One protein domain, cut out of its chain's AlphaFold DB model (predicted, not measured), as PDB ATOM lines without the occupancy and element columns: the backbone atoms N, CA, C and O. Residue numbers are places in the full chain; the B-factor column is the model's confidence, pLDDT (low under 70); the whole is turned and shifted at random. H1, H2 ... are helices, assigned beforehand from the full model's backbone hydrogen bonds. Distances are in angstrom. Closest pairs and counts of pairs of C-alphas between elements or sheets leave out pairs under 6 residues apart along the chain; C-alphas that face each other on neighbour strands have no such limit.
ATOM      1  N   THR A  28     138.439 -48.723  55.125       91.81
ATOM      2  CA  THR A  28     139.751 -48.163  54.767       91.81
ATOM      3  C   THR A  28     139.629 -46.667  54.478       91.81
ATOM      4  O   THR A  28     138.594 -46.207  53.982       91.81
ATOM      5  N   LEU A  29     140.698 -45.906  54.720       92.25
ATOM      6  CA  LEU A  29     140.726 -44.458  54.469       92.25
ATOM      7  C   LEU A  29     140.339 -44.099  53.024       92.25
ATOM      8  O   LEU A  29     139.551 -43.180  52.801       92.25
ATOM      9  N   GLY A  30     140.785 -44.894  52.044       90.06
ATOM     10  CA  GLY A  30     140.424 -44.711  50.633       90.06
ATOM     11  C   GLY A  30     138.916 -44.822  50.368       90.06
ATOM     12  O   GLY A  30     138.360 -44.018  49.622       90.06
ATOM     13  N   LYS A  31     138.211 -45.750  51.034       91.44
ATOM     14  CA  LYS A  31     136.741 -45.863  50.937       91.44
ATOM     15  C   LYS A  31     136.014 -44.702  51.617       91.44
ATOM     16  O   LYS A  31     134.872 -44.420  51.260       91.44
ATOM     17  N   LEU A  32     136.661 -44.042  52.573       89.31
ATOM     18  CA  LEU A  32     136.159 -42.846  53.250       89.31
ATOM     19  C   LEU A  32     136.541 -41.545  52.533       89.31
ATOM     20  O   LEU A  32     136.091 -40.482  52.947       89.31
ATOM     21  N   LYS A  33     137.345 -41.622  51.459       92.12
ATOM     22  CA  LYS A  33     137.948 -40.462  50.781       92.12
ATOM     23  C   LYS A  33     138.754 -39.574  51.741       92.12
ATOM     24  O   LYS A  33     138.811 -38.361  51.571       92.12
ATOM     25  N   ILE A  34     139.369 -40.184  52.755       90.31
ATOM     26  CA  ILE A  34     140.258 -39.508  53.701       90.31
ATOM     27  C   ILE A  34     141.693 -39.780  53.259       90.31
ATOM     28  O   ILE A  34     142.074 -40.930  53.047       90.31
ATOM     29  N   ASN A  35     142.493 -38.725  53.120       91.62
ATOM     30  CA  ASN A  35     143.920 -38.837  52.853       91.62
ATOM     31  C   ASN A  35     144.690 -38.399  54.102       91.62
ATOM     32  O   ASN A  35     144.697 -37.218  54.432       91.62
ATOM     33  N   LYS A  36     145.358 -39.344  54.772       92.69
ATOM     34  CA  LYS A  36     146.154 -39.076  55.982       92.69
ATOM     35  C   LYS A  36     147.362 -38.160  55.752       92.69
ATOM     36  O   LYS A  36     147.918 -37.661  56.720       92.69
ATOM     37  N   ASN A  37     147.742 -37.909  54.500       92.31
ATOM     38  CA  ASN A  37     148.815 -36.976  54.152       92.31
ATOM     39  C   ASN A  37     148.300 -35.543  53.916       92.31
ATOM     40  O   ASN A  37     149.106 -34.631  53.780       92.31
ATOM     41  N   ILE A  38     146.979 -35.331  53.842       92.81
ATOM     42  CA  ILE A  38     146.382 -33.994  53.727       92.81
ATOM     43  C   ILE A  38     145.970 -33.545  55.128       92.81
ATOM     44  O   ILE A  38     145.044 -34.097  55.723       92.81
ATOM     45  N   ILE A  39     146.677 -32.548  55.651       92.44
ATOM     46  CA  ILE A  39     146.437 -31.969  56.974       92.44
ATOM     47  C   ILE A  39     145.448 -30.810  56.811       92.44
ATOM     48  O   ILE A  39     145.630 -29.944  55.955       92.44
ATOM     49  N   ASN A  40     144.368 -30.813  57.594       94.56
ATOM     50  CA  ASN A  40     143.405 -29.710  57.587       94.56
ATOM     51  C   ASN A  40     143.935 -28.510  58.402       94.56
ATOM     52  O   ASN A  40     144.897 -28.639  59.156       94.56
ATOM     53  N   ALA A  41     143.299 -27.343  58.271       95.69
ATOM     54  CA  ALA A  41     143.770 -26.112  58.912       95.69
ATOM     55  C   ALA A  41     143.821 -26.191  60.451       95.69
ATOM     56  O   ALA A  41     144.773 -25.704  61.051       95.69
ATOM     57  N   GLU A  42     142.831 -26.826  61.080       95.44
ATOM     58  CA  GLU A  42     142.757 -26.979  62.537       95.44
ATOM     59  C   GLU A  42     143.873 -27.895  63.052       95.44
ATOM     60  O   GLU A  42     144.625 -27.530  63.950       95.44
ATOM     61  N   THR A  43     144.064 -29.056  62.419       96.19
ATOM     62  CA  THR A  43     145.159 -29.971  62.752       96.19
ATOM     63  C   THR A  43     146.521 -29.323  62.499       96.19
ATOM     64  O   THR A  43     147.432 -29.499  63.305       96.19
ATOM     65  N   GLN A  44     146.669 -28.533  61.432       97.75
ATOM     66  CA  GLN A  44     147.912 -27.811  61.155       97.75
ATOM     67  C   GLN A  44     148.202 -26.739  62.213       97.75
ATOM     68  O   GLN A  44     149.356 -26.583  62.602       97.75
ATOM     69  N   HIS A  45     147.180 -26.026  62.697       97.44
ATOM     70  CA  HIS A  45     147.326 -25.075  63.799       97.44
ATOM     71  C   HIS A  45     147.842 -25.779  65.057       97.44
ATOM     72  O   HIS A  45     148.868 -25.383  65.601       97.44
ATOM     73  N   THR A  46     147.207 -26.885  65.455       96.81
ATOM     74  CA  THR A  46     147.647 -27.691  66.603       96.81
ATOM     75  C   THR A  46     149.079 -28.200  66.437       96.81
ATOM     76  O   THR A  46     149.874 -28.130  67.372       96.81
ATOM     77  N   ILE A  47     149.446 -28.671  65.239       98.00
ATOM     78  CA  ILE A  47     150.824 -29.083  64.935       98.00
ATOM     79  C   ILE A  47     151.796 -27.914  65.115       98.00
ATOM     80  O   ILE A  47     152.863 -28.102  65.696       98.00
ATOM     81  N   ASN A  48     151.453 -26.724  64.622       97.94
ATOM     82  CA  ASN A  48     152.317 -25.552  64.732       97.94
ATOM     83  C   ASN A  48     152.524 -25.143  66.194       97.94
ATOM     84  O   ASN A  48     153.665 -24.906  66.590       97.94
ATOM     85  N   ASP A  49     151.456 -25.129  66.994       96.75
ATOM     86  CA  ASP A  49     151.522 -24.808  68.423       96.75
ATOM     87  C   ASP A  49     152.422 -25.799  69.170       96.75
ATOM     88  O   ASP A  49     153.323 -25.401  69.910       96.75
ATOM     89  N   ILE A  50     152.232 -27.100  68.927       96.69
ATOM     90  CA  ILE A  50     153.056 -28.159  69.517       96.69
ATOM     91  C   ILE A  50     154.518 -28.007  69.094       96.69
ATOM     92  O   ILE A  50     155.401 -28.004  69.953       96.69
ATOM     93  N   LYS A  51     154.794 -27.832  67.792       96.75
ATOM     94  CA  LYS A  51     156.165 -27.640  67.294       96.75
ATOM     95  C   LYS A  51     156.816 -26.426  67.950       96.75
ATOM     96  O   LYS A  51     157.954 -26.525  68.395       96.75
ATOM     97  N   GLN A  52     156.091 -25.316  68.093       96.50
ATOM     98  CA  GLN A  52     156.599 -24.125  68.770       96.50
ATOM     99  C   GLN A  52     156.982 -24.417  70.227       96.50
ATOM    100  O   GLN A  52     158.072 -24.034  70.649       96.50
ATOM    101  N   LYS A  53     156.122 -25.101  70.995       95.56
ATOM    102  CA  LYS A  53     156.402 -25.456  72.398       95.56
ATOM    103  C   LYS A  53     157.606 -26.382  72.520       95.56
ATOM    104  O   LYS A  53     158.508 -26.112  73.309       95.56
ATOM    105  N   LEU A  54     157.651 -27.434  71.707       95.44
ATOM    106  CA  LEU A  54     158.726 -28.419  71.745       95.44
ATOM    107  C   LEU A  54     160.067 -27.829  71.282       95.44
ATOM    108  O   LEU A  54     161.096 -28.116  71.888       95.44
ATOM    109  N   SER A  55     160.090 -26.934  70.291       94.25
ATOM    110  CA  SER A  55     161.333 -26.284  69.846       94.25
ATOM    111  C   SER A  55     162.016 -25.447  70.937       94.25
ATOM    112  O   SER A  55     163.235 -25.317  70.913       94.25
ATOM    113  N   LEU A  56     161.281 -24.927  71.930       92.50
ATOM    114  CA  LEU A  56     161.866 -24.179  73.060       92.50
ATOM    115  C   LEU A  56     162.678 -25.061  74.025       92.50
ATOM    116  O   LEU A  56     163.483 -24.553  74.817       92.50
ATOM    117  N   ILE A  57     162.440 -26.373  73.989       91.81
ATOM    118  CA  ILE A  57     162.970 -27.344  74.952       91.81
ATOM    119  C   ILE A  57     163.716 -28.509  74.284       91.81
ATOM    120  O   ILE A  57     164.217 -29.373  74.992       91.81
ATOM    121  N   GLN A  58     163.824 -28.531  72.952       87.19
ATOM    122  CA  GLN A  58     164.350 -29.664  72.178       87.19
ATOM    123  C   GLN A  58     165.785 -30.055  72.553       87.19
ATOM    124  O   GLN A  58     166.101 -31.234  72.611       87.19
ATOM    125  N   GLU A  59     166.648 -29.087  72.857       86.50
ATOM    126  CA  GLU A  59     168.048 -29.353  73.228       86.50
ATOM    127  C   GLU A  59     168.229 -29.691  74.720       86.50
ATOM    128  O   GLU A  59     169.345 -29.935  75.183       86.50
ATOM    129  N   ARG A  60     167.151 -29.683  75.515       83.38
ATOM    130  CA  ARG A  60     167.226 -29.877  76.967       83.38
ATOM    131  C   ARG A  60     167.103 -31.355  77.316       83.38
ATOM    132  O   ARG A  60     166.040 -31.949  77.173       83.38
ATOM    133  N   TYR A  61     168.148 -31.923  77.913       72.75
ATOM    134  CA  TYR A  61     168.118 -33.302  78.421       72.75
ATOM    135  C   TYR A  61     167.020 -33.556  79.470       72.75
ATOM    136  O   TYR A  61     166.554 -34.682  79.607       72.75
ATOM    137  N   ASN A  62     166.570 -32.521  80.188       81.19
ATOM    138  CA  ASN A  62     165.452 -32.582  81.132       81.19
ATOM    139  C   ASN A  62     164.143 -32.004  80.561       81.19
ATOM    140  O   ASN A  62     163.305 -31.523  81.321       81.19
ATOM    141  N   ALA A  63     163.952 -32.012  79.237       83.19
ATOM    142  CA  ALA A  63     162.757 -31.447  78.609       83.19
ATOM    143  C   ALA A  63     161.446 -31.991  79.209       83.19
ATOM    144  O   ALA A  63     160.493 -31.231  79.341       83.19
ATOM    145  N   SER A  64     161.418 -33.248  79.664       88.69
ATOM    146  CA  SER A  64     160.252 -33.878  80.305       88.69
ATOM    147  C   SER A  64     159.780 -33.215  81.605       88.69
ATOM    148  O   SER A  64     158.669 -33.480  82.045       88.69
ATOM    149  N   THR A  65     160.584 -32.346  82.225       90.88
ATOM    150  CA  THR A  65     160.201 -31.616  83.448       90.88
ATOM    151  C   THR A  65     159.777 -30.172  83.172       90.88
ATOM    152  O   THR A  65     159.645 -29.377  84.101       90.88
ATOM    153  N   THR A  66     159.655 -29.780  81.902       93.75
ATOM    154  CA  THR A  66     159.341 -28.400  81.506       93.75
ATOM    155  C   THR A  66     157.838 -28.181  81.359       93.75
ATOM    156  O   THR A  66     157.086 -29.101  81.045       93.75
ATOM    157  N   ALA A  67     157.389 -26.938  81.550       94.25
ATOM    158  CA  ALA A  67     155.980 -26.583  81.383       94.25
ATOM    159  C   ALA A  67     155.503 -26.781  79.935       94.25
ATOM    160  O   ALA A  67     154.367 -27.187  79.708       94.25
ATOM    161  N   GLU A  68     156.371 -26.524  78.954       96.06
ATOM    162  CA  GLU A  68     156.104 -26.749  77.534       96.06
ATOM    163  C   GLU A  68     155.861 -28.228  77.229       96.06
ATOM    164  O   GLU A  68     154.960 -28.546  76.456       96.06
ATOM    165  N   PHE A  69     156.621 -29.127  77.859       95.62
ATOM    166  CA  PHE A  69     156.414 -30.563  77.717       95.62
ATOM    167  C   PHE A  69     155.082 -31.001  78.320       95.62
ATOM    168  O   PHE A  69     154.284 -31.619  77.621       95.62
ATOM    169  N   TYR A  70     154.801 -30.615  79.570       95.69
ATOM    170  CA  TYR A  70     153.534 -30.951  80.229       95.69
ATOM    171  C   TYR A  70     152.321 -30.397  79.483       95.69
ATOM    172  O   TYR A  70     151.278 -31.038  79.422       95.69
ATOM    173  N   PHE A  71     152.449 -29.216  78.875       95.50
ATOM    174  CA  PHE A  71     151.398 -28.659  78.030       95.50
ATOM    175  C   PHE A  71     151.072 -29.583  76.849       95.50
ATOM    176  O   PHE A  71     149.906 -29.899  76.621       95.50
ATOM    177  N   VAL A  72     152.097 -30.044  76.122       96.94
ATOM    178  CA  VAL A  72     151.914 -30.950  74.980       96.94
ATOM    179  C   VAL A  72     151.409 -32.320  75.438       96.94
ATOM    180  O   VAL A  72     150.506 -32.872  74.815       96.94
ATOM    181  N   GLU A  73     151.943 -32.853  76.537       96.12
ATOM    182  CA  GLU A  73     151.508 -34.124  77.129       96.12
ATOM    183  C   GLU A  73     150.019 -34.103  77.494       96.12
ATOM    184  O   GLU A  73     149.273 -35.000  77.094       96.12
ATOM    185  N   ASN A  74     149.564 -33.051  78.180       95.56
ATOM    186  CA  ASN A  74     148.158 -32.887  78.544       95.56
ATOM    187  C   ASN A  74     147.273 -32.771  77.301       95.56
ATOM    188  O   ASN A  74     146.266 -33.463  77.198       95.56
ATOM    189  N   GLN A  75     147.683 -31.975  76.310       95.50
ATOM    190  CA  GLN A  75     146.916 -31.813  75.077       95.50
ATOM    191  C   GLN A  75     146.751 -33.140  74.313       95.50
ATOM    192  O   GLN A  75     145.663 -33.446  73.824       95.50
ATOM    193  N   LEU A  76     147.810 -33.952  74.222       95.12
ATOM    194  CA  LEU A  76     147.740 -35.279  73.602       95.12
ATOM    195  C   LEU A  76     146.887 -36.255  74.420       95.12
ATOM    196  O   LEU A  76     146.148 -37.052  73.837       95.12
ATOM    197  N   THR A  77     146.975 -36.181  75.749       93.31
ATOM    198  CA  THR A  77     146.180 -37.002  76.669       93.31
ATOM    199  C   THR A  77     144.693 -36.698  76.513       93.31
ATOM    200  O   THR A  77     143.919 -37.617  76.245       93.31
ATOM    201  N   ASP A  78     144.304 -35.423  76.525       94.06
ATOM    202  CA  ASP A  78     142.920 -34.981  76.331       94.06
ATOM    203  C   ASP A  78     142.358 -35.459  74.982       94.06
ATOM    204  O   ASP A  78     141.236 -35.972  74.893       94.06
ATOM    205  N   MET A  79     143.150 -35.346  73.908       94.50
ATOM    206  CA  MET A  79     142.771 -35.861  72.590       94.50
ATOM    207  C   MET A  79     142.571 -37.380  72.606       94.50
ATOM    208  O   MET A  79     141.580 -37.882  72.068       94.50
ATOM    209  N   HIS A  80     143.504 -38.117  73.210       93.31
ATOM    210  CA  HIS A  80     143.444 -39.572  73.297       93.31
ATOM    211  C   HIS A  80     142.214 -40.037  74.089       93.31
ATOM    212  O   HIS A  80     141.492 -40.933  73.640       93.31
ATOM    213  N   GLU A  81     141.944 -39.423  75.240       93.00
ATOM    214  CA  GLU A  81     140.784 -39.729  76.079       93.00
ATOM    215  C   GLU A  81     139.471 -39.391  75.374       93.00
ATOM    216  O   GLU A  81     138.582 -40.242  75.298       93.00
ATOM    217  N   SER A  82     139.375 -38.209  74.759       94.69
ATOM    218  CA  SER A  82     138.198 -37.788  73.993       94.69
ATOM    219  C   SER A  82     137.882 -38.736  72.833       94.69
ATOM    220  O   SER A  82     136.727 -39.112  72.616       94.69
ATOM    221  N   ILE A  83     138.897 -39.147  72.067       95.81
ATOM    222  CA  ILE A  83     138.722 -40.088  70.951       95.81
ATOM    223  C   ILE A  83     138.325 -41.471  71.469       95.81
ATOM    224  O   ILE A  83     137.401 -42.083  70.929       95.81
ATOM    225  N   SER A  84     138.979 -41.947  72.532       92.19
ATOM    226  CA  SER A  84     138.663 -43.237  73.154       92.19
ATOM    227  C   SER A  84     137.221 -43.271  73.662       92.19
ATOM    228  O   SER A  84     136.496 -44.223  73.381       92.19
ATOM    229  N   GLN A  85     136.773 -42.214  74.344       93.38
ATOM    230  CA  GLN A  85     135.402 -42.106  74.836       93.38
ATOM    231  C   GLN A  85     134.395 -42.070  73.684       93.38
ATOM    232  O   GLN A  85     133.430 -42.830  73.685       93.38
ATOM    233  N   ARG A  86     134.648 -41.261  72.645       93.88
ATOM    234  CA  ARG A  86     133.781 -41.207  71.456       93.88
ATOM    235  C   ARG A  86     133.670 -42.554  70.752       93.88
ATOM    236  O   ARG A  86     132.598 -42.881  70.248       93.88
ATOM    237  N   LYS A  87     134.753 -43.333  70.707       92.88
ATOM    238  CA  LYS A  87     134.740 -44.692  70.159       92.88
ATOM    239  C   LYS A  87     133.827 -45.602  70.980       92.88
ATOM    240  O   LYS A  87     132.957 -46.250  70.401       92.88
ATOM    241  N   GLU A  88     133.952 -45.593  72.303       91.38
ATOM    242  CA  GLU A  88     133.087 -46.393  73.179       91.38
ATOM    243  C   GLU A  88     131.625 -45.940  73.162       91.38
ATOM    244  O   GLU A  88     130.720 -46.764  73.258       91.38
ATOM    245  N   ASP A  89     131.352 -44.651  72.966       92.69
ATOM    246  CA  ASP A  89     129.990 -44.139  72.795       92.69
ATOM    247  C   ASP A  89     129.382 -44.509  71.437       92.69
ATOM    248  O   ASP A  89     128.157 -44.502  71.279       92.69
ATOM    249  N   LEU A  90     130.227 -44.798  70.446       92.12
ATOM    250  CA  LEU A  90     129.827 -45.067  69.072       92.12
ATOM    251  C   LEU A  90     129.542 -46.548  68.811       92.12
ATOM    252  O   LEU A  90     128.609 -46.843  68.064       92.12
ATOM    253  N   TYR A  91     130.316 -47.458  69.401       89.31
ATOM    254  CA  TYR A  91     130.229 -48.896  69.130       89.31
ATOM    255  C   TYR A  91     129.636 -49.675  70.299       89.31
ATOM    256  O   TYR A  91     129.916 -49.372  71.456       89.31
ATOM    257  N   GLU A  92     128.846 -50.706  70.001       86.88
ATOM    258  CA  GLU A  92     128.411 -51.701  70.990       86.88
ATOM    259  C   GLU A  92     129.621 -52.276  71.742       86.88
ATOM    260  O   GLU A  92     130.718 -52.263  71.181       86.88
ATOM    261  N   PRO A  93     129.488 -52.711  73.005       78.69
ATOM    262  CA  PRO A  93     130.630 -53.123  73.819       78.69
ATOM    263  C   PRO A  93     131.366 -54.340  73.232       78.69
ATOM    264  O   PRO A  93     130.867 -55.039  72.349       78.69
ATOM    265  N   GLU A  94     132.597 -54.569  73.694       67.69
ATOM    266  CA  GLU A  94     133.495 -55.603  73.151       67.69
ATOM    267  C   GLU A  94     132.979 -57.039  73.331       67.69
ATOM    268  O   GLU A  94     133.419 -57.932  72.616       67.69
ATOM    269  N   ASP A  95     132.033 -57.264  74.242       63.34
ATOM    270  CA  ASP A  95     131.388 -58.548  74.538       63.34
ATOM    271  C   ASP A  95     130.051 -58.753  73.798       63.34
ATOM    272  O   ASP A  95     129.420 -59.806  73.913       63.34
ATOM    273  N   TYR A  96     129.604 -57.767  73.013       60.00
ATOM    274  CA  TYR A  96     128.355 -57.851  72.260       60.00
ATOM    275  C   TYR A  96     128.462 -58.875  71.119       60.00
ATOM    276  O   TYR A  96     128.968 -58.559  70.055       60.00
ATOM    277  N   SER A  97     127.980 -60.105  71.290       53.66
ATOM    278  CA  SER A  97     128.040 -61.122  70.227       53.66
ATOM    279  C   SER A  97     126.766 -61.149  69.380       53.66
ATOM    280  O   SER A  97     125.682 -61.488  69.858       53.66
ATOM    281  N   LEU A  98     126.915 -60.862  68.087       56.78
ATOM    282  CA  LEU A  98     126.001 -61.349  67.058       56.78
ATOM    283  C   LEU A  98     126.705 -62.487  66.325       56.78
ATOM    284  O   LEU A  98     127.780 -62.286  65.759       56.78
ATOM    285  N   SER A  99     126.096 -63.675  66.338       54.22
ATOM    286  CA  SER A  99     126.635 -64.866  65.674       54.22
ATOM    287  C   SER A  99     127.097 -64.539  64.244       54.22
ATOM    288  O   SER A  99     126.338 -63.983  63.448       54.22
ATOM    289  N   GLY A 100     128.364 -64.841  63.939       52.88
ATOM    290  CA  GLY A 100     128.958 -64.661  62.610       52.88
ATOM    291  C   GLY A 100     129.475 -63.253  62.272       52.88
ATOM    292  O   GLY A 100     129.908 -63.033  61.139       52.88
ATOM    293  N   VAL A 101     129.467 -62.293  63.205       58.56
ATOM    294  CA  VAL A 101     129.985 -60.931  62.980       58.56
ATOM    295  C   VAL A 101     131.345 -60.747  63.661       58.56
ATOM    296  O   VAL A 101     131.443 -60.776  64.879       58.56
ATOM    297  N   GLN A 102     132.390 -60.455  62.878       66.88
ATOM    298  CA  GLN A 102     133.750 -60.224  63.397       66.88
ATOM    299  C   GLN A 102     134.035 -58.778  63.853       66.88
ATOM    300  O   GLN A 102     135.077 -58.541  64.451       66.88
ATOM    301  N   GLU A 103     133.159 -57.801  63.591       74.81
ATOM    302  CA  GLU A 103     133.364 -56.375  63.927       74.81
ATOM    303  C   GLU A 103     132.210 -55.805  64.780       74.81
ATOM    304  O   GLU A 103     131.045 -56.036  64.448       74.81
ATOM    305  N   ARG A 104     132.521 -55.006  65.817       78.88
ATOM    306  CA  ARG A 104     131.537 -54.329  66.683       78.88
ATOM    307  C   ARG A 104     130.573 -53.489  65.859       78.88
ATOM    308  O   ARG A 104     130.985 -52.760  64.957       78.88
ATOM    309  N   GLU A 105     129.287 -53.564  66.177       80.75
ATOM    310  CA  GLU A 105     128.273 -52.725  65.542       80.75
ATOM    311  C   GLU A 105     128.297 -51.291  66.065       80.75
ATOM    312  O   GLU A 105     128.752 -51.016  67.173       80.75
ATOM    313  N   LEU A 106     127.776 -50.367  65.257       84.38
ATOM    314  CA  LEU A 106     127.433 -49.037  65.744       84.38
ATOM    315  C   LEU A 106     126.230 -49.143  66.685       84.38
ATOM    316  O   LEU A 106     125.258 -49.820  66.349       84.38
ATOM    317  N   LYS A 107     126.258 -48.417  67.807       87.75
ATOM    318  CA  LYS A 107     125.116 -48.354  68.724       87.75
ATOM    319  C   LYS A 107     123.870 -47.824  68.026       87.75
ATOM    320  O   LYS A 107     123.942 -47.005  67.103       87.75
ATOM    321  N   LYS A 108     122.696 -48.228  68.515       84.06
ATOM    322  CA  LYS A 108     121.406 -47.751  67.991       84.06
ATOM    323  C   LYS A 108     121.357 -46.217  67.914       84.06
ATOM    324  O   LYS A 108     121.636 -45.517  68.882       84.06
ATOM    325  N   GLY A 109     120.951 -45.702  66.751       84.31
ATOM    326  CA  GLY A 109     120.842 -44.261  66.490       84.31
ATOM    327  C   GLY A 109     122.141 -43.591  66.037       84.31
ATOM    328  O   GLY A 109     122.111 -42.413  65.690       84.31
ATOM    329  N   LYS A 110     123.263 -44.317  65.991       88.56
ATOM    330  CA  LYS A 110     124.519 -43.833  65.411       88.56
ATOM    331  C   LYS A 110     124.569 -44.071  63.906       88.56
ATOM    332  O   LYS A 110     123.958 -44.995  63.370       88.56
ATOM    333  N   THR A 111     125.316 -43.225  63.210       88.94
ATOM    334  CA  THR A 111     125.329 -43.147  61.748       88.94
ATOM    335  C   THR A 111     126.712 -43.411  61.158       88.94
ATOM    336  O   THR A 111     127.748 -43.353  61.825       88.94
ATOM    337  N   ALA A 112     126.757 -43.625  59.841       88.44
ATOM    338  CA  ALA A 112     128.018 -43.666  59.103       88.44
ATOM    339  C   ALA A 112     128.820 -42.362  59.231       88.44
ATOM    340  O   ALA A 112     130.048 -42.409  59.153       88.44
ATOM    341  N   GLN A 113     128.141 -41.224  59.408       90.94
ATOM    342  CA  GLN A 113     128.788 -39.930  59.581       90.94
ATOM    343  C   GLN A 113     129.513 -39.848  60.924       90.94
ATOM    344  O   GLN A 113     130.641 -39.365  60.955       90.94
ATOM    345  N   ASP A 114     128.926 -40.386  61.995       92.69
ATOM    346  CA  ASP A 114     129.564 -40.439  63.316       92.69
ATOM    347  C   ASP A 114     130.869 -41.241  63.264       92.69
ATOM    348  O   ASP A 114     131.914 -40.769  63.713       92.69
ATOM    349  N   ARG A 115     130.851 -42.399  62.589       93.12
ATOM    350  CA  ARG A 115     132.072 -43.167  62.297       93.12
ATOM    351  C   ARG A 115     133.079 -42.362  61.491       93.12
ATOM    352  O   ARG A 115     134.265 -42.390  61.798       93.12
ATOM    353  N   ASN A 116     132.644 -41.675  60.436       94.06
ATOM    354  CA  ASN A 116     133.559 -40.901  59.593       94.06
ATOM    355  C   ASN A 116     134.215 -39.756  60.375       94.06
ATOM    356  O   ASN A 116     135.381 -39.462  60.132       94.06
ATOM    357  N   ASN A 117     133.479 -39.124  61.292       94.81
ATOM    358  CA  ASN A 117     134.004 -38.084  62.170       94.81
ATOM    359  C   ASN A 117     135.063 -38.664  63.114       94.81
ATOM    360  O   ASN A 117     136.187 -38.177  63.090       94.81
ATOM    361  N   LEU A 118     134.773 -39.785  63.790       96.25
ATOM    362  CA  LEU A 118     135.760 -40.484  64.624       96.25
ATOM    363  C   LEU A 118     137.044 -40.825  63.848       96.25
ATOM    364  O   LEU A 118     138.149 -40.635  64.347       96.25
ATOM    365  N   VAL A 119     136.921 -41.307  62.604       96.00
ATOM    366  CA  VAL A 119     138.096 -41.603  61.766       96.00
ATOM    367  C   VAL A 119     138.898 -40.339  61.443       96.00
ATOM    368  O   VAL A 119     140.124 -40.404  61.400       96.00
ATOM    369  N   LYS A 120     138.249 -39.189  61.229       95.69
ATOM    370  CA  LYS A 120     138.960 -37.916  61.034       95.69
ATOM    371  C   LYS A 120     139.725 -37.505  62.289       95.69
ATOM    372  O   LYS A 120     140.870 -37.090  62.156       95.69
ATOM    373  N   ASP A 121     139.134 -37.671  63.471       96.06
ATOM    374  CA  ASP A 121     139.811 -37.383  64.740       96.06
ATOM    375  C   ASP A 121     141.039 -38.286  64.942       96.06
ATOM    376  O   ASP A 121     142.119 -37.811  65.290       96.06
ATOM    377  N   LEU A 122     140.903 -39.586  64.652       96.62
ATOM    378  CA  LEU A 122     142.014 -40.542  64.700       96.62
ATOM    379  C   LEU A 122     143.135 -40.169  63.719       96.62
ATOM    380  O   LEU A 122     144.313 -40.256  64.059       96.62
ATOM    381  N   VAL A 123     142.781 -39.733  62.504       97.19
ATOM    382  CA  VAL A 123     143.759 -39.260  61.513       97.19
ATOM    383  C   VAL A 123     144.443 -37.975  61.975       97.19
ATOM    384  O   VAL A 123     145.652 -37.857  61.794       97.19
ATOM    385  N   ALA A 124     143.723 -37.046  62.608       97.12
ATOM    386  CA  ALA A 124     144.318 -35.833  63.161       97.12
ATOM    387  C   ALA A 124     145.329 -36.156  64.275       97.12
ATOM    388  O   ALA A 124     146.449 -35.648  64.249       97.12
ATOM    389  N   LEU A 125     144.981 -37.061  65.200       96.56
ATOM    390  CA  LEU A 125     145.907 -37.536  66.232       96.56
ATOM    391  C   LEU A 125     147.149 -38.195  65.609       96.56
ATOM    392  O   LEU A 125     148.271 -37.870  65.989       96.56
ATOM    393  N   TYR A 126     146.964 -39.066  64.611       95.69
ATOM    394  CA  TYR A 126     148.069 -39.678  63.864       95.69
ATOM    395  C   TYR A 126     148.998 -38.630  63.228       95.69
ATOM    396  O   TYR A 126     150.220 -38.722  63.351       95.69
ATOM    397  N   GLN A 127     148.429 -37.610  62.577       96.75
ATOM    398  CA  GLN A 127     149.186 -36.524  61.946       96.75
ATOM    399  C   GLN A 127     149.992 -35.721  62.976       96.75
ATOM    400  O   GLN A 127     151.168 -35.445  62.741       96.75
ATOM    401  N   ILE A 128     149.400 -35.404  64.131       97.25
ATOM    402  CA  ILE A 128     150.082 -34.700  65.224       97.25
ATOM    403  C   ILE A 128     151.242 -35.535  65.777       97.25
ATOM    404  O   ILE A 128     152.358 -35.030  65.891       97.25
ATOM    405  N   LYS A 129     151.020 -36.825  66.061       95.38
ATOM    406  CA  LYS A 129     152.084 -37.704  66.572       95.38
ATOM    407  C   LYS A 129     153.229 -37.843  65.571       95.38
ATOM    408  O   LYS A 129     154.387 -37.786  65.972       95.38
ATOM    409  N   ASN A 130     152.939 -37.958  64.276       94.88
ATOM    410  CA  ASN A 130     153.978 -37.956  63.243       94.88
ATOM    411  C   ASN A 130     154.763 -36.642  63.209       94.88
ATOM    412  O   ASN A 130     155.985 -36.667  63.122       94.88
ATOM    413  N   ALA A 131     154.088 -35.501  63.346       95.88
ATOM    414  CA  ALA A 131     154.751 -34.204  63.381       95.88
ATOM    415  C   ALA A 131     155.708 -34.052  64.581       95.88
ATOM    416  O   ALA A 131     156.736 -33.390  64.453       95.88
ATOM    417  N   ILE A 132     155.402 -34.680  65.724       95.94
ATOM    418  CA  ILE A 132     156.312 -34.752  66.879       95.94
ATOM    419  C   ILE A 132     157.450 -35.752  66.618       95.94
ATOM    420  O   ILE A 132     158.599 -35.446  66.932       95.94
ATOM    421  N   LYS A 133     157.176 -36.910  65.992       94.81
ATOM    422  CA  LYS A 133     158.214 -37.883  65.589       94.81
ATOM    423  C   LYS A 133     159.284 -37.246  64.695       94.81
ATOM    424  O   LYS A 133     160.456 -37.561  64.852       94.81
ATOM    425  N   GLU A 134     158.913 -36.316  63.815       94.25
ATOM    426  CA  GLU A 134     159.863 -35.547  62.992       94.25
ATOM    427  C   GLU A 134     160.849 -34.690  63.806       94.25
ATOM    428  O   GLU A 134     161.918 -34.351  63.302       94.25
ATOM    429  N   MET A 135     160.494 -34.314  65.039       93.75
ATOM    430  CA  MET A 135     161.344 -33.510  65.925       93.75
ATOM    431  C   MET A 135     162.296 -34.357  66.773       93.75
ATOM    432  O   MET A 135     163.207 -33.807  67.394       93.75
ATOM    433  N   ILE A 136     162.082 -35.673  66.830       93.06
ATOM    434  CA  ILE A 136     162.936 -36.584  67.589       93.06
ATOM    435  C   ILE A 136     164.218 -36.837  66.782       93.06
ATOM    436  O   ILE A 136     164.131 -37.197  65.603       93.06
ATOM    437  N   PRO A 137     165.408 -36.647  67.382       91.62
ATOM    438  CA  PRO A 137     166.671 -36.971  66.733       91.62
ATOM    439  C   PRO A 137     166.754 -38.440  66.314       91.62
ATOM    440  O   PRO A 137     166.119 -39.320  66.891       91.62
ATOM    441  N   GLU A 138     167.577 -38.707  65.307       92.62
ATOM    442  CA  GLU A 138     167.887 -40.069  64.888       92.62
ATOM    443  C   GLU A 138     168.896 -40.717  65.846       92.62
ATOM    444  O   GLU A 138     169.947 -40.132  66.130       92.62
ATOM    445  N   ASP A 139     168.609 -41.940  66.292       90.00
ATOM    446  CA  ASP A 139     169.568 -42.785  66.997       90.00
ATOM    447  C   ASP A 139     170.548 -43.401  65.997       90.00
ATOM    448  O   ASP A 139     170.271 -44.394  65.327       90.00
ATOM    449  N   LYS A 140     171.742 -42.813  65.924       88.62
ATOM    450  CA  LYS A 140     172.818 -43.274  65.036       88.62
ATOM    451  C   LYS A 140     173.505 -44.555  65.517       88.62
ATOM    452  O   LYS A 140     174.392 -45.052  64.828       88.62
ATOM    453  N   THR A 141     173.161 -45.060  66.703       86.56
ATOM    454  CA  THR A 141     173.739 -46.292  67.260       86.56
ATOM    455  C   THR A 141     172.960 -47.543  66.867       86.56
ATOM    456  O   THR A 141     173.443 -48.657  67.080       86.56
ATOM    457  N   LYS A 142     171.772 -47.365  66.283       84.31
ATOM    458  CA  LYS A 142     170.851 -48.428  65.894       84.31
ATOM    459  C   LYS A 142     170.525 -48.353  64.413       84.31
ATOM    460  O   LYS A 142     170.557 -47.297  63.790       84.31
ATOM    461  N   THR A 143     170.191 -49.501  63.846       82.75
ATOM    462  CA  THR A 143     169.758 -49.645  62.459       82.75
ATOM    463  C   THR A 143     168.315 -50.133  62.401       82.75
ATOM    464  O   THR A 143     167.781 -50.679  63.363       82.75
ATOM    465  N   ILE A 144     167.657 -49.947  61.256       81.19
ATOM    466  CA  ILE A 144     166.287 -50.439  61.034       81.19
ATOM    467  C   ILE A 144     166.190 -51.957  61.260       81.19
ATOM    468  O   ILE A 144     165.187 -52.440  61.796       81.19
ATOM    469  N   ASP A 145     167.237 -52.697  60.886       81.50
ATOM    470  CA  ASP A 145     167.286 -54.157  60.978       81.50
ATOM    471  C   ASP A 145     167.239 -54.655  62.432       81.50
ATOM    472  O   ASP A 145     166.661 -55.716  62.702       81.50
ATOM    473  N   ASP A 146     167.724 -53.843  63.381       75.62
ATOM    474  CA  ASP A 146     167.702 -54.143  64.819       75.62
ATOM    475  C   ASP A 146     166.274 -54.301  65.375       75.62
ATOM    476  O   ASP A 146     166.074 -54.927  66.414       75.62
ATOM    477  N   TYR A 147     165.262 -53.776  64.674       75.81
ATOM    478  CA  TYR A 147     163.859 -53.793  65.100       75.81
ATOM    479  C   TYR A 147     162.985 -54.725  64.254       75.81
ATOM    480  O   TYR A 147     161.767 -54.553  64.182       75.81
ATOM    481  N   SER A 148     163.563 -55.711  63.564       64.81
ATOM    482  CA  SER A 148     162.834 -56.587  62.631       64.81
ATOM    483  C   SER A 148     161.623 -57.319  63.248       64.81
ATOM    484  O   SER A 148     160.629 -57.508  62.541       64.81
ATOM    485  N   THR A 149     161.622 -57.613  64.553       62.53
ATOM    486  CA  THR A 149     160.712 -58.598  65.175       62.53
ATOM    487  C   THR A 149     159.737 -58.098  66.256       62.53
ATOM    488  O   THR A 149     158.889 -58.888  66.666       62.53
ATOM    489  N   TYR A 150     159.765 -56.832  66.698       61.16
ATOM    490  CA  TYR A 150     158.869 -56.346  67.772       61.16
ATOM    491  C   TYR A 150     158.118 -55.060  67.400       61.16
ATOM    492  O   TYR A 150     158.686 -54.170  66.773       61.16
ATOM    493  N   TYR A 151     156.842 -54.965  67.792       63.66
ATOM    494  CA  TYR A 151     156.059 -53.727  67.756       63.66
ATOM    495  C   TYR A 151     155.865 -53.214  69.183       63.66
ATOM    496  O   TYR A 151     155.537 -54.013  70.060       63.66
ATOM    497  N   PRO A 152     156.022 -51.903  69.413       65.81
ATOM    498  CA  PRO A 152     156.101 -50.819  68.425       65.81
ATOM    499  C   PRO A 152     157.548 -50.600  67.964       65.81
ATOM    500  O   PRO A 152     158.469 -50.676  68.772       65.81
ATOM    501  N   LYS A 153     157.761 -50.317  66.673       75.44
ATOM    502  CA  LYS A 153     159.101 -49.994  66.156       75.44
ATOM    503  C   LYS A 153     159.348 -48.488  66.279       75.44
ATOM    504  O   LYS A 153     158.494 -47.727  65.820       75.44
ATOM    505  N   PRO A 154     160.506 -48.031  66.781       83.38
ATOM    506  CA  PRO A 154     160.864 -46.614  66.815       83.38
ATOM    507  C   PRO A 154     161.316 -46.116  65.431       83.38
ATOM    508  O   PRO A 154     162.271 -45.362  65.327       83.38
ATOM    509  N   ILE A 155     160.686 -46.563  64.340       85.81
ATOM    510  CA  ILE A 155     161.078 -46.195  62.976       85.81
ATOM    511  C   ILE A 155     160.089 -45.168  62.438       85.81
ATOM    512  O   ILE A 155     158.881 -45.400  62.438       85.81
ATOM    513  N   HIS A 156     160.596 -44.051  61.925       88.06
ATOM    514  CA  HIS A 156     159.783 -43.025  61.286       88.06
ATOM    515  C   HIS A 156     160.506 -42.452  60.067       88.06
ATOM    516  O   HIS A 156     161.655 -42.030  60.165       88.06
ATOM    517  N   ASN A 157     159.849 -42.455  58.902       87.62
ATOM    518  CA  ASN A 157     160.401 -41.952  57.635       87.62
ATOM    519  C   ASN A 157     161.820 -42.474  57.310       87.62
ATOM    520  O   ASN A 157     162.668 -41.732  56.822       87.62
ATOM    521  N   GLY A 158     162.079 -43.756  57.590       85.50
ATOM    522  CA  GLY A 158     163.375 -44.394  57.328       85.50
ATOM    523  C   GLY A 158     164.476 -44.069  58.343       85.50
ATOM    524  O   GLY A 158     165.629 -44.390  58.081       85.50
ATOM    525  N   LYS A 159     164.139 -43.458  59.484       89.38
ATOM    526  CA  LYS A 159     165.065 -43.169  60.587       89.38
ATOM    527  C   LYS A 159     164.683 -43.960  61.826       89.38
ATOM    528  O   LYS A 159     163.491 -44.109  62.105       89.38
ATOM    529  N   VAL A 160     165.679 -44.420  62.577       90.81
ATOM    530  CA  VAL A 160     165.472 -44.924  63.938       90.81
ATOM    531  C   VAL A 160     165.432 -43.721  64.874       90.81
ATOM    532  O   VAL A 160     166.382 -42.951  64.924       90.81
ATOM    533  N   LEU A 161     164.322 -43.520  65.569       92.06
ATOM    534  CA  LEU A 161     164.145 -42.440  66.533       92.06
ATOM    535  C   LEU A 161     164.927 -42.738  67.817       92.06
ATOM    536  O   LEU A 161     164.901 -43.868  68.302       92.06
ATOM    537  N   ASP A 162     165.556 -41.715  68.394       90.88
ATOM    538  CA  ASP A 162     166.139 -41.790  69.733       90.88
ATOM    539  C   ASP A 162     165.042 -41.975  70.789       90.88
ATOM    540  O   ASP A 162     164.332 -41.039  71.162       90.88
ATOM    541  N   ILE A 163     164.909 -43.213  71.273       89.12
ATOM    542  CA  ILE A 163     163.911 -43.600  72.277       89.12
ATOM    543  C   ILE A 163     164.198 -43.022  73.667       89.12
ATOM    544  O   ILE A 163     163.318 -43.036  74.527       89.12
ATOM    545  N   HIS A 164     165.418 -42.533  73.908       88.38
ATOM    546  CA  HIS A 164     165.795 -41.869  75.153       88.38
ATOM    547  C   HIS A 164     165.516 -40.366  75.112       88.38
ATOM    548  O   HIS A 164     165.533 -39.711  76.158       88.38
ATOM    549  N   HIS A 165     165.227 -39.813  73.932       91.56
ATOM    550  CA  HIS A 165     164.832 -38.423  73.810       91.56
ATOM    551  C   HIS A 165     163.490 -38.191  74.526       91.56
ATOM    552  O   HIS A 165     162.538 -38.933  74.274       91.56
ATOM    553  N   PRO A 166     163.340 -37.132  75.348       91.44
ATOM    554  CA  PRO A 166     162.114 -36.897  76.116       91.44
ATOM    555  C   PRO A 166     160.836 -36.884  75.271       91.44
ATOM    556  O   PRO A 166     159.798 -37.363  75.703       91.44
ATOM    557  N   PHE A 167     160.899 -36.378  74.038       94.06
ATOM    558  CA  PHE A 167     159.724 -36.335  73.155       94.06
ATOM    559  C   PHE A 167     159.242 -37.715  72.698       94.06
ATOM    560  O   PHE A 167     158.107 -37.819  72.237       94.06
ATOM    561  N   TYR A 168     160.056 -38.768  72.818       92.00
ATOM    562  CA  TYR A 168     159.636 -40.113  72.441       92.00
ATOM    563  C   TYR A 168     158.442 -40.586  73.277       92.00
ATOM    564  O   TYR A 168     157.504 -41.147  72.714       92.00
ATOM    565  N   SER A 169     158.389 -40.262  74.574       91.44
ATOM    566  CA  SER A 169     157.255 -40.649  75.425       91.44
ATOM    567  C   SER A 169     155.933 -39.975  75.033       91.44
ATOM    568  O   SER A 169     154.871 -40.525  75.301       91.44
ATOM    569  N   LEU A 170     155.970 -38.829  74.338       92.69
ATOM    570  CA  LEU A 170     154.768 -38.163  73.809       92.69
ATOM    571  C   LEU A 170     154.160 -38.921  72.619       92.69
ATOM    572  O   LEU A 170     152.966 -38.814  72.336       92.69
ATOM    573  N   VAL A 171     154.986 -39.662  71.877       90.75
ATOM    574  CA  VAL A 171     154.585 -40.320  70.625       90.75
ATOM    575  C   VAL A 171     154.603 -41.832  70.689       90.75
ATOM    576  O   VAL A 171     154.099 -42.465  69.759       90.75
ATOM    577  N   GLU A 172     155.140 -42.402  71.763       84.94
ATOM    578  CA  GLU A 172     155.186 -43.837  71.979       84.94
ATOM    579  C   GLU A 172     153.782 -44.442  71.809       84.94
ATOM    580  O   GLU A 172     152.757 -43.897  72.238       84.94
ATOM    581  N   GLU A 173     153.717 -45.555  71.081       75.25
ATOM    582  CA  GLU A 173     152.474 -46.269  70.800       75.25
ATOM    583  C   GLU A 173     152.568 -47.663  71.390       75.25
ATOM    584  O   GLU A 173     152.845 -48.595  70.660       75.25
ATOM    585  N   SER A 174     152.369 -47.850  72.692       69.62
ATOM    586  CA  SER A 174     152.389 -49.203  73.266       69.62
ATOM    587  C   SER A 174     151.136 -49.994  72.878       69.62
ATOM    588  O   SER A 174     150.042 -49.438  72.849       69.62
ATOM    589  N   VAL A 175     151.260 -51.316  72.694       66.19
ATOM    590  CA  VAL A 175     150.118 -52.242  72.504       66.19
ATOM    591  C   VAL A 175     149.074 -52.158  73.624       66.19
ATOM    592  O   VAL A 175     147.936 -52.577  73.444       66.19
ATOM    593  N   LYS A 176     149.450 -51.608  74.787       70.75
ATOM    594  CA  LYS A 176     148.549 -51.366  75.920       70.75
ATOM    595  C   LYS A 176     147.674 -50.118  75.746       70.75
ATOM    596  O   LYS A 176     146.734 -49.933  76.515       70.75
ATOM    597  N   HIS A 177     147.981 -49.237  74.792       74.94
ATOM    598  CA  HIS A 177     147.221 -48.008  74.569       74.94
ATOM    599  C   HIS A 177     145.934 -48.328  73.806       74.94
ATOM    600  O   HIS A 177     145.964 -49.014  72.784       74.94
ATOM    601  N   LYS A 178     144.807 -47.769  74.261       79.00
ATOM    602  CA  LYS A 178     143.472 -48.033  73.690       79.00
ATOM    603  C   LYS A 178     143.388 -47.767  72.184       79.00
ATOM    604  O   LYS A 178     142.656 -48.459  71.482       79.00
ATOM    605  N   LEU A 179     144.141 -46.783  71.687       86.38
ATOM    606  CA  LEU A 179     144.135 -46.384  70.277       86.38
ATOM    607  C   LEU A 179     145.284 -46.981  69.450       86.38
ATOM    608  O   LEU A 179     145.395 -46.657  68.269       86.38
ATOM    609  N   PHE A 180     146.125 -47.851  70.023       87.00
ATOM    610  CA  PHE A 180     147.265 -48.446  69.310       87.00
ATOM    611  C   PHE A 180     146.839 -49.085  67.985       87.00
ATOM    612  O   PHE A 180     147.351 -48.736  66.922       87.00
ATOM    613  N   SER A 181     145.844 -49.973  68.032       87.56
ATOM    614  CA  SER A 181     145.369 -50.689  66.847       87.56
ATOM    615  C   SER A 181     144.769 -49.754  65.793       87.56
ATOM    616  O   SER A 181     144.886 -50.029  64.600       87.56
ATOM    617  N   ASP A 182     144.155 -48.642  66.209       92.12
ATOM    618  CA  ASP A 182     143.602 -47.639  65.296       92.12
ATOM    619  C   ASP A 182     144.704 -46.857  64.571       92.12
ATOM    620  O   ASP A 182     144.666 -46.725  63.345       92.12
ATOM    621  N   LEU A 183     145.704 -46.368  65.311       91.81
ATOM    622  CA  LEU A 183     146.830 -45.614  64.750       91.81
ATOM    623  C   LEU A 183     147.690 -46.507  63.849       91.81
ATOM    624  O   LEU A 183     148.003 -46.122  62.719       91.81
ATOM    625  N   TYR A 184     147.942 -47.747  64.274       89.00
ATOM    626  CA  TYR A 184     148.602 -48.763  63.457       89.00
ATOM    627  C   TYR A 184     147.817 -49.066  62.171       89.00
ATOM    628  O   TYR A 184     148.397 -49.194  61.086       89.00
ATOM    629  N   ALA A 185     146.485 -49.151  62.249       89.81
ATOM    630  CA  ALA A 185     145.646 -49.349  61.073       89.81
ATOM    631  C   ALA A 185     145.719 -48.160  60.103       89.81
ATOM    632  O   ALA A 185     145.817 -48.375  58.892       89.81
ATOM    633  N   ILE A 186     145.727 -46.922  60.607       92.62
ATOM    634  CA  ILE A 186     145.899 -45.709  59.795       92.62
ATOM    635  C   ILE A 186     147.263 -45.710  59.104       92.62
ATOM    636  O   ILE A 186     147.338 -45.508  57.886       92.62
ATOM    637  N   GLU A 187     148.338 -45.985  59.842       90.50
ATOM    638  CA  GLU A 187     149.696 -46.067  59.304       90.50
ATOM    639  C   GLU A 187     149.791 -47.082  58.155       90.50
ATOM    640  O   GLU A 187     150.352 -46.784  57.099       90.50
ATOM    641  N   ASN A 188     149.124 -48.225  58.295       89.12
ATOM    642  CA  ASN A 188     149.182 -49.327  57.335       89.12
ATOM    643  C   ASN A 188     148.033 -49.336  56.309       89.12
ATOM    644  O   ASN A 188     147.854 -50.326  55.599       89.12
ATOM    645  N   ASN A 189     147.235 -48.262  56.218       88.62
ATOM    646  CA  ASN A 189     146.071 -48.151  55.323       88.62
ATOM    647  C   ASN A 189     145.053 -49.306  55.471       88.62
ATOM    648  O   ASN A 189     144.369 -49.683  54.514       88.62
ATOM    649  N   ARG A 190     144.945 -49.866  56.679       89.12
ATOM    650  CA  ARG A 190     143.984 -50.913  57.037       89.12
ATOM    651  C   ARG A 190     142.614 -50.300  57.351       89.12
ATOM    652  O   ARG A 190     142.396 -49.093  57.222       89.12
ATOM    653  N   LYS A 191     141.643 -51.150  57.694       89.06
ATOM    654  CA  LYS A 191     140.317 -50.694  58.124       89.06
ATOM    655  C   LYS A 191     140.412 -49.966  59.469       89.06
ATOM    656  O   LYS A 191     141.097 -50.437  60.368       89.06
ATOM    657  N   VAL A 192     139.694 -48.853  59.586       90.12
ATOM    658  CA  VAL A 192     139.601 -48.013  60.788       90.12
ATOM    659  C   VAL A 192     138.131 -47.584  61.006       90.12
ATOM    660  O   VAL A 192     137.392 -47.430  60.019       90.12
ATOM    661  N   PRO A 193     137.663 -47.406  62.253       89.81
ATOM    662  CA  PRO A 193     138.344 -47.772  63.501       89.81
ATOM    663  C   PRO A 193     138.507 -49.291  63.640       89.81
ATOM    664  O   PRO A 193     137.754 -50.062  63.050       89.81
TER     665      PRO A 193
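What this domain is: This is residues 28 to 193 of the 207 residues of an uncharacterized protein of Yersinia wautersii (UniProt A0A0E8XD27). Three long helices, H2, H3 and H4, make an up-and-down bundle along the long axis, and the short H7 crosses H4 on the side away from H2. The small H6 packs on H3 and H4, while a long loop, residues 91 to 111, lies at one end and H5 lies among loops toward the other, touching no helix. The printed part has 166 residues with seven named helices in the order H1 to H7 and no named strand; the class is all helix, though under half of the residues, 81, are in named elements. The whole is compact, with a radius of gyration of the C-alphas of 17.3 A, and only just elongated, spanning 53 by 35 by 28 A.

Where its parts are: H1 takes residues 29 to 32, from C-alpha 29 at (140.726, -44.458, 54.469). H2, residues 41 to 55, is 20.7 A long. H3, residues 67 to 90, is the longest at 34.3 A. H4, residues 112 to 133, measures 31.4 A and begins at C-alpha 112, (128.018, -43.666, 59.103). H5 is residues 144 to 147, 5.8 A, and H6 residues 168 to 171, 5.4 A. H7, residues 180 to 187, is 10.6 A long and ends at C-alpha 187, (149.696, -46.067, 59.304).

How they stand to each other: H4 is the hub, touching H2, H3, H6 and H7. H3 and H4 form a helical hairpin at a shallow tilt of 23 degrees, opposite ways; their closest C-alphas, of Ile 83 and Asp 121, are 6.9 A apart. H2 and H3 form another, at a shallow tilt of 34 degrees, only just short of steep, with residues 50 to 54 of H2 touching residues 68 to 72 of H3; the closest C-alphas, of Lys 53 and Glu 68, are 5.3 A apart. H2 touches residues 124 to 132 of H4, the same way at 25 degrees, a shallow tilt, closest at the C-alphas of Ile 47 and Ile 128, 5.7 A. H7 touches H4 about perpendicular, 84 degrees, closest at the C-alphas of Leu 183 and Tyr 126, 6.1 A. H6 touches H4, with the C-alphas of Val 171 and Lys 129 closest at 5.4 A, and only just touches H3, with 3 pairs of C-alphas within 8 A, the closest Leu 170 and Glu 73 at 6.2 A. H1 is close to H4 but not clearly touching, with the C-alphas of Leu 32 and Asn 116 closest at 7.1 A. Every O i to N i+4 pair is within hydrogen-bond range in H2, H3, H4 and H7; H1, H5 and H6 are too short for such a pair.

The domain as a whole: The C-alphas farthest apart, of Glu 59 and Ser 99, are 55.1 A apart. The printed part has no cut; the links H2 to H3, H3 to H4 and H5 to H6 are long. The mean pLDDT of the printed part is 87.8, and residues 94 to 102, 148 to 152 and 174 to 175 are under 70.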